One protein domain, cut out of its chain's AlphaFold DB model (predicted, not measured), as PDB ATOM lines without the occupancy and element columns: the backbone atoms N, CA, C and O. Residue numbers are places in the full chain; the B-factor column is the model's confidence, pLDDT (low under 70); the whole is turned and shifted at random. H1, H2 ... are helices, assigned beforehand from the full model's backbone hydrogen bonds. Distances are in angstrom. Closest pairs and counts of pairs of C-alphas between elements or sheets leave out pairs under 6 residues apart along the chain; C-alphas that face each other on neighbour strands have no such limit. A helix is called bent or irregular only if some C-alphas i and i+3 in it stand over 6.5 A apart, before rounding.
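AT A GLANCE: This is residues 24 to 82 of the 84 residues of an uncharacterized protein of Acidobacteria bacterium 13_1_20CM_58_21 (UniProt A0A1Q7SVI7). A long straight helix, H1, and a shorter one, H2, form the two arms of an open V, with a short link at its corner and empty space between the arms. The printed part has 59 residues with two named helices, H1 then H2, and no named strand; the class is all helix. The whole is extended, with a radius of gyration of the C-alphas of 19.7 A, and flat, spanning 55 by 38 by 15 A.

IN THESE COORDINATES: H1 is residues 24 to 54, 44.4 A long, from C-alpha 24 at (347.297, 165.923, 215.421) to C-alpha 54 at (373.913, 199.857, 225.824). H2 is residues 63 to 81, 27.2 A long, ending at C-alpha 81 at (339.426, 217.907, 217.263). Neither helix is bent.

HOW THE PARTS SIT: H1 and H2 are apart, with no C-alpha of the one within 8 A of the other. A short link of 8 residues joins them. In H1 and H2 every O i to N i+4 pair is within hydrogen-bond range. Residues 24 to 48, 51 to 56 and 59 to 82 stand free.

THE WHOLE: The two C-alphas farthest apart, those of Asp 25 and Asn 82, are 55.8 A apart. The printed part has no cut. Its mean pLDDT is 94.4, and no printed residue is under 70.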
ATOM      1  N   THR A  24     346.987 165.292 214.128       91.69
ATOM      2  CA  THR A  24     347.297 165.923 215.421       91.69
ATOM      3  C   THR A  24     348.694 166.528 215.432       91.69
ATOM      4  O   THR A  24     348.883 167.604 215.991       91.69
ATOM      5  N   ASP A  25     349.643 165.860 214.778       91.44
ATOM      6  CA  ASP A  25     351.047 166.256 214.755       91.44
ATOM      7  C   ASP A  25     351.225 167.569 213.982       91.44
ATOM      8  O   ASP A  25     351.839 168.495 214.504       91.44
ATOM      9  N   ASP A  26     350.568 167.708 212.823       92.00
ATOM     10  CA  ASP A  26     350.578 168.947 212.033       92.00
ATOM     11  C   ASP A  26     349.982 170.129 212.816       92.00
ATOM     12  O   ASP A  26     350.458 171.258 212.731       92.00
ATOM     13  N   LEU A  27     348.909 169.886 213.578       93.06
ATOM     14  CA  LEU A  27     348.261 170.922 214.389       93.06
ATOM     15  C   LEU A  27     349.159 171.389 215.539       93.06
ATOM     16  O   LEU A  27     349.168 172.574 215.873       93.06
ATOM     17  N   VAL A  28     349.892 170.462 216.157       92.81
ATOM     18  CA  VAL A  28     350.849 170.777 217.222       92.81
ATOM     19  C   VAL A  28     352.055 171.513 216.653       92.81
ATOM     20  O   VAL A  28     352.491 172.495 217.254       92.81
ATOM     21  N   GLU A  29     352.572 171.078 215.505       93.44
ATOM     22  CA  GLU A  29     353.698 171.730 214.840       93.44
ATOM     23  C   GLU A  29     353.360 173.174 214.466       93.44
ATOM     24  O   GLU A  29     354.103 174.078 214.843       93.44
ATOM     25  N   ASP A  30     352.201 173.419 213.851       93.94
ATOM     26  CA  ASP A  30     351.747 174.772 213.518       93.94
ATOM     27  C   ASP A  30     351.596 175.658 214.761       93.94
ATOM     28  O   ASP A  30     352.030 176.814 214.773       93.94
ATOM     29  N   ALA A  31     350.985 175.129 215.826       92.88
ATOM     30  CA  ALA A  31     350.791 175.873 217.066       92.88
ATOM     31  C   ALA A  31     352.132 176.253 217.713       92.88
ATOM     32  O   ALA A  31     352.305 177.382 218.181       92.88
ATOM     33  N   LEU A  32     353.094 175.328 217.717       94.81
ATOM     34  CA  LEU A  32     354.438 175.579 218.231       94.81
ATOM     35  C   LEU A  32     355.217 176.541 217.332       94.81
ATOM     36  O   LEU A  32     355.885 177.427 217.857       94.81
ATOM     37  N   ALA A  33     355.112 176.416 216.008       96.38
ATOM     38  CA  ALA A  33     355.747 177.328 215.063       96.38
ATOM     39  C   ALA A  33     355.250 178.767 215.261       96.38
ATOM     40  O   ALA A  33     356.066 179.688 215.337       96.38
ATOM     41  N   GLY A  34     353.937 178.955 215.431       96.75
ATOM     42  CA  GLY A  34     353.349 180.256 215.755       96.75
ATOM     43  C   GLY A  34     353.892 180.816 217.069       96.75
ATOM     44  O   GLY A  34     354.446 181.912 217.089       96.75
ATOM     45  N   TYR A  35     353.838 180.026 218.145       96.12
ATOM     46  CA  TYR A  35     354.351 180.440 219.454       96.12
ATOM     47  C   TYR A  35     355.838 180.824 219.416       96.12
ATOM     48  O   TYR A  35     356.240 181.849 219.967       96.12
ATOM     49  N   LEU A  36     356.674 180.014 218.762       97.19
ATOM     50  CA  LEU A  36     358.108 180.279 218.659       97.19
ATOM     51  C   LEU A  36     358.400 181.528 217.825       97.19
ATOM     52  O   LEU A  36     359.313 182.273 218.177       97.19
ATOM     53  N   THR A  37     357.623 181.774 216.767       98.00
ATOM     54  CA  THR A  37     357.731 182.992 215.950       98.00
ATOM     55  C   THR A  37     357.421 184.226 216.792       98.00
ATOM     56  O   THR A  37     358.253 185.124 216.874       98.00
ATOM     57  N   GLU A  38     356.295 184.236 217.512       97.00
ATOM     58  CA  GLU A  38     355.918 185.354 218.389       97.00
ATOM     59  C   GLU A  38     356.979 185.620 219.470       97.00
ATOM     60  O   GLU A  38     357.353 186.764 219.736       97.00
ATOM     61  N   VAL A  39     357.518 184.560 220.086       97.94
ATOM     62  CA  VAL A  39     358.592 184.692 221.081       97.94
ATOM     63  C   VAL A  39     359.868 185.253 220.453       97.94
ATOM     64  O   VAL A  39     360.537 186.078 221.079       97.94
ATOM     65  N   ALA A  40     360.224 184.812 219.246       97.50
ATOM     66  CA  ALA A  40     361.403 185.297 218.539       97.50
ATOM     67  C   ALA A  40     361.276 186.785 218.190       97.50
ATOM     68  O   ALA A  40     362.198 187.541 218.483       97.50
ATOM     69  N   GLU A  41     360.126 187.220 217.672       97.50
ATOM     70  CA  GLU A  41     359.858 188.628 217.347       97.50
ATOM     71  C   GLU A  41     359.948 189.530 218.586       97.50
ATOM     72  O   GLU A  41     360.591 190.584 218.565       97.50
ATOM     73  N   VAL A  42     359.356 189.103 219.708       97.31
ATOM     74  CA  VAL A  42     359.439 189.855 220.969       97.31
ATOM     75  C   VAL A  42     360.883 189.945 221.455       97.31
ATOM     76  O   VAL A  42     361.310 191.009 221.907       97.31
ATOM     77  N   ARG A  43     361.647 188.851 221.365       97.31
ATOM     78  CA  ARG A  43     363.061 188.848 221.758       97.31
ATOM     79  C   ARG A  43     363.893 189.756 220.874       97.31
ATOM     80  O   ARG A  43     364.613 190.580 221.414       97.31
ATOM     81  N   GLU A  44     363.739 189.674 219.559       97.75
ATOM     82  CA  GLU A  44     364.452 190.537 218.618       97.75
ATOM     83  C   GLU A  44     364.209 192.020 218.930       97.75
ATOM     84  O   GLU A  44     365.155 192.801 219.048       97.75
ATOM     85  N   MET A  45     362.948 192.403 219.157       96.50
ATOM     86  CA  MET A  45     362.599 193.773 219.531       96.50
ATOM     87  C   MET A  45     363.263 194.203 220.850       96.50
ATOM     88  O   MET A  45     363.750 195.334 220.962       96.50
ATOM     89  N   LEU A  46     363.241 193.346 221.877       97.38
ATOM     90  CA  LEU A  46     363.785 193.673 223.197       97.38
ATOM     91  C   LEU A  46     365.317 193.697 223.208       97.38
ATOM     92  O   LEU A  46     365.892 194.632 223.767       97.38
ATOM     93  N   ASP A  47     365.957 192.725 222.568       97.38
ATOM     94  CA  ASP A  47     367.411 192.625 222.455       97.38
ATOM     95  C   ASP A  47     367.962 193.816 221.662       97.38
ATOM     96  O   ASP A  47     368.895 194.482 222.113       97.38
ATOM     97  N   GLY A  48     367.307 194.192 220.556       96.56
ATOM     98  CA  GLY A  48     367.671 195.386 219.791       96.56
ATOM     99  C   GLY A  48     367.568 196.675 220.613       96.56
ATOM    100  O   GLY A  48     368.490 197.493 220.615       96.56
ATOM    101  N   ARG A  49     366.486 196.848 221.387       95.06
ATOM    102  CA  ARG A  49     366.344 198.000 222.300       95.06
ATOM    103  C   ARG A  49     367.409 198.013 223.390       95.06
ATOM    104  O   ARG A  49     367.900 199.083 223.750       95.06
ATOM    105  N   TYR A  50     367.744 196.848 223.932       95.56
ATOM    106  CA  TYR A  50     368.806 196.724 224.919       95.56
ATOM    107  C   TYR A  50     370.158 197.148 224.330       95.56
ATOM    108  O   TYR A  50     370.859 197.959 224.939       95.56
ATOM    109  N   ASP A  51     370.491 196.678 223.129       97.12
ATOM    110  CA  ASP A  51     371.730 197.032 222.434       97.12
ATOM    111  C   ASP A  51     371.798 198.521 222.075       97.12
ATOM    112  O   ASP A  51     372.846 199.156 222.225       97.12
ATOM    113  N   ASP A  52     370.681 199.124 221.670       96.56
ATOM    114  CA  ASP A  52     370.586 200.562 221.415       96.56
ATOM    115  C   ASP A  52     370.872 201.392 222.673       96.56
ATOM    116  O   ASP A  52     371.597 202.391 222.614       96.56
ATOM    117  N   ILE A  53     370.330 200.980 223.823       94.94
ATOM    118  CA  ILE A  53     370.581 201.640 225.112       94.94
ATOM    119  C   ILE A  53     372.043 201.447 225.515       94.94
ATOM    120  O   ILE A  53     372.721 202.405 225.887       94.94
ATOM    121  N   LYS A  54     372.550 200.214 225.418       95.81
ATOM    122  CA  LYS A  54     373.913 199.857 225.824       95.81
ATOM    123  C   LYS A  54     374.976 200.545 224.971       95.81
ATOM    124  O   LYS A  54     376.010 200.950 225.494       95.81
ATOM    125  N   SER A  55     374.727 200.687 223.672       96.75
ATOM    126  CA  SER A  55     375.612 201.395 222.741       96.75
ATOM    127  C   SER A  55     375.535 202.919 222.871       96.75
ATOM    128  O   SER A  55     376.367 203.618 222.294       96.75
ATOM    129  N   GLY A  56     374.553 203.449 223.608       95.38
ATOM    130  CA  GLY A  56     374.299 204.884 223.714       95.38
ATOM    131  C   GLY A  56     373.682 205.496 222.452       95.38
ATOM    132  O   GLY A  56     373.617 206.721 222.346       95.38
ATOM    133  N   ARG A  57     373.216 204.672 221.499       96.19
ATOM    134  CA  ARG A  57     372.508 205.130 220.293       96.19
ATOM    135  C   ARG A  57     371.206 205.841 220.649       96.19
ATOM    136  O   ARG A  57     370.822 206.794 219.974       96.19
ATOM    137  N   VAL A  58     370.542 205.394 221.714       94.75
ATOM    138  CA  VAL A  58     369.333 206.030 222.249       94.75
ATOM    139  C   VAL A  58     369.589 206.580 223.645       94.75
ATOM    140  O   VAL A  58     370.313 205.991 224.448       94.75
ATOM    141  N   LYS A  59     368.967 207.722 223.951       92.31
ATOM    142  CA  LYS A  59     369.025 208.337 225.278       92.31
ATOM    143  C   LYS A  59     367.792 207.919 226.086       92.31
ATOM    144  O   LYS A  59     366.680 208.228 225.652       92.31
ATOM    145  N   PRO A  60     367.956 207.270 227.253       90.62
ATOM    146  CA  PRO A  60     366.842 206.999 228.152       90.62
ATOM    147  C   PRO A  60     366.148 208.294 228.580       90.62
ATOM    148  O   PRO A  60     366.797 209.323 228.793       90.62
ATOM    149  N   ILE A  61     364.828 208.232 228.710       92.38
ATOM    150  CA  ILE A  61     363.993 209.320 229.215       92.38
ATOM    151  C   ILE A  61     363.369 208.830 230.516       92.38
ATOM    152  O   ILE A  61     363.008 207.659 230.630       92.38
ATOM    153  N   ASP A  62     363.269 209.723 231.495       95.38
ATOM    154  CA  ASP A  62     362.549 209.437 232.729       95.38
ATOM    155  C   ASP A  62     361.071 209.119 232.441       95.38
ATOM    156  O   ASP A  62     360.427 209.774 231.616       95.38
ATOM    157  N   GLY A  63     360.545 208.093 233.111       93.44
ATOM    158  CA  GLY A  63     359.200 207.583 232.853       93.44
ATOM    159  C   GLY A  63     358.110 208.613 233.140       93.44
ATOM    160  O   GLY A  63     357.227 208.806 232.305       93.44
ATOM    161  N   GLU A  64     358.196 209.322 234.265       96.12
ATOM    162  CA  GLU A  64     357.200 210.328 234.651       96.12
ATOM    163  C   GLU A  64     357.229 211.520 233.693       96.12
ATOM    164  O   GLU A  64     356.182 212.002 233.255       96.12
ATOM    165  N   VAL A  65     358.427 211.947 233.282       95.94
ATOM    166  CA  VAL A  65     358.588 213.002 232.270       95.94
ATOM    167  C   VAL A  65     357.971 212.581 230.932       95.94
ATOM    168  O   VAL A  65     357.260 213.370 230.304       95.94
ATOM    169  N   PHE A  66     358.205 211.339 230.496       95.25
ATOM    170  CA  PHE A  66     357.626 210.810 229.260       95.25
ATOM    171  C   PHE A  66     356.093 210.743 229.328       95.25
ATOM    172  O   PHE A  66     355.419 211.234 228.419       95.25
ATOM    173  N   PHE A  67     355.532 210.181 230.404       96.00
ATOM    174  CA  PHE A  67     354.081 210.072 230.572       96.00
ATOM    175  C   PHE A  67     353.403 211.439 230.688       96.00
ATOM    176  O   PHE A  67     352.355 211.644 230.074       96.00
ATOM    177  N   GLY A  68     354.013 212.394 231.396       96.94
ATOM    178  CA  GLY A  68     353.524 213.772 231.461       96.94
ATOM    179  C   GLY A  68     353.421 214.414 230.076       96.94
ATOM    180  O   GLY A  68     352.372 214.952 229.716       96.94
ATOM    181  N   GLY A  69     354.469 214.285 229.254       95.62
ATOM    182  CA  GLY A  69     354.462 214.783 227.876       95.62
ATOM    183  C   GLY A  69     353.438 214.081 226.977       95.62
ATOM    184  O   GLY A  69     352.791 214.726 226.150       95.62
ATOM    185  N   LEU A  70     353.241 212.770 227.159       96.38
ATOM    186  CA  LEU A  70     352.241 212.002 226.416       96.38
ATOM    187  C   LEU A  70     350.817 212.500 226.705       96.38
ATOM    188  O   LEU A  70     350.047 212.710 225.768       96.38
ATOM    189  N   ARG A  71     350.488 212.745 227.982       95.75
ATOM    190  CA  ARG A  71     349.183 213.287 228.400       95.75
ATOM    191  C   ARG A  71     348.935 214.689 227.864       95.75
ATOM    192  O   ARG A  71     347.861 214.961 227.340       95.75
ATOM    193  N   GLN A  72     349.942 215.558 227.920       96.31
ATOM    194  CA  GLN A  72     349.822 216.900 227.356       96.31
ATOM    195  C   GLN A  72     349.500 216.851 225.853       96.31
ATOM    196  O   GLN A  72     348.616 217.562 225.375       96.31
ATOM    197  N   ARG A  73     350.190 215.984 225.104       95.50
ATOM    198  CA  ARG A  73     349.972 215.833 223.661       95.50
ATOM    199  C   ARG A  73     348.584 215.274 223.339       95.50
ATOM    200  O   ARG A  73     347.973 215.684 222.355       95.50
ATOM    201  N   GLU A  74     348.087 214.355 224.163       95.19
ATOM    202  CA  GLU A  74     346.715 213.841 224.086       95.19
ATOM    203  C   GLU A  74     345.688 214.978 224.246       95.19
ATOM    204  O   GLU A  74     344.818 215.145 223.388       95.19
ATOM    205  N   ASP A  75     345.843 215.828 225.266       94.12
ATOM    206  CA  ASP A  75     344.963 216.979 225.507       94.12
ATOM    207  C   ASP A  75     344.978 217.992 224.353       94.12
ATOM    208  O   ASP A  75     343.940 218.547 223.981       94.12
ATOM    209  N   GLU A  76     346.151 218.258 223.778       94.62
ATOM    210  CA  GLU A  76     346.307 219.149 222.625       94.62
ATOM    211  C   GLU A  76     345.567 218.616 221.392       94.62
ATOM    212  O   GLU A  76     344.856 219.374 220.726       94.62
ATOM    213  N   LEU A  77     345.665 217.312 221.117       93.25
ATOM    214  CA  LEU A  77     344.949 216.671 220.011       93.25
ATOM    215  C   LEU A  77     343.430 216.700 220.214       93.25
ATOM    216  O   LEU A  77     342.681 216.970 219.273       93.25
ATOM    217  N   LEU A  78     342.959 216.468 221.441       92.25
ATOM    218  CA  LEU A  78     341.534 216.542 221.767       92.25
ATOM    219  C   LEU A  78     340.979 217.962 221.588       92.25
ATOM    220  O   LEU A  78     339.892 218.132 221.031       92.25
ATOM    221  N   LYS A  79     341.742 218.987 221.987       90.12
ATOM    222  CA  LYS A  79     341.382 220.400 221.776       90.12
ATOM    223  C   LYS A  79     341.329 220.775 220.294       90.12
ATOM    224  O   LYS A  79     340.444 221.525 219.901       90.12
ATOM    225  N   GLN A  80     342.232 220.243 219.468       85.56
ATOM    226  CA  GLN A  80     342.216 220.469 218.015       85.56
ATOM    227  C   GLN A  80     341.020 219.801 217.323       85.56
ATOM    228  O   GLN A  80     340.513 220.327 216.336       85.56
ATOM    229  N   ARG A  81     340.558 218.652 217.833       82.00
ATOM    230  CA  ARG A  81     339.426 217.907 217.263       82.00
ATOM    231  C   ARG A  81     338.065 218.542 217.570       82.00
ATOM    232  O   ARG A  81     337.155 218.402 216.760       82.00
ATOM    233  N   ASN A  82     337.943 219.247 218.694       71.88
ATOM    234  CA  ASN A  82     336.750 220.005 219.074       71.88
ATOM    235  C   ASN A  82     337.074 221.504 219.183       71.88
ATOM    236  O   ASN A  82     337.152 222.030 220.302       71.88
TER     237      ASN A  82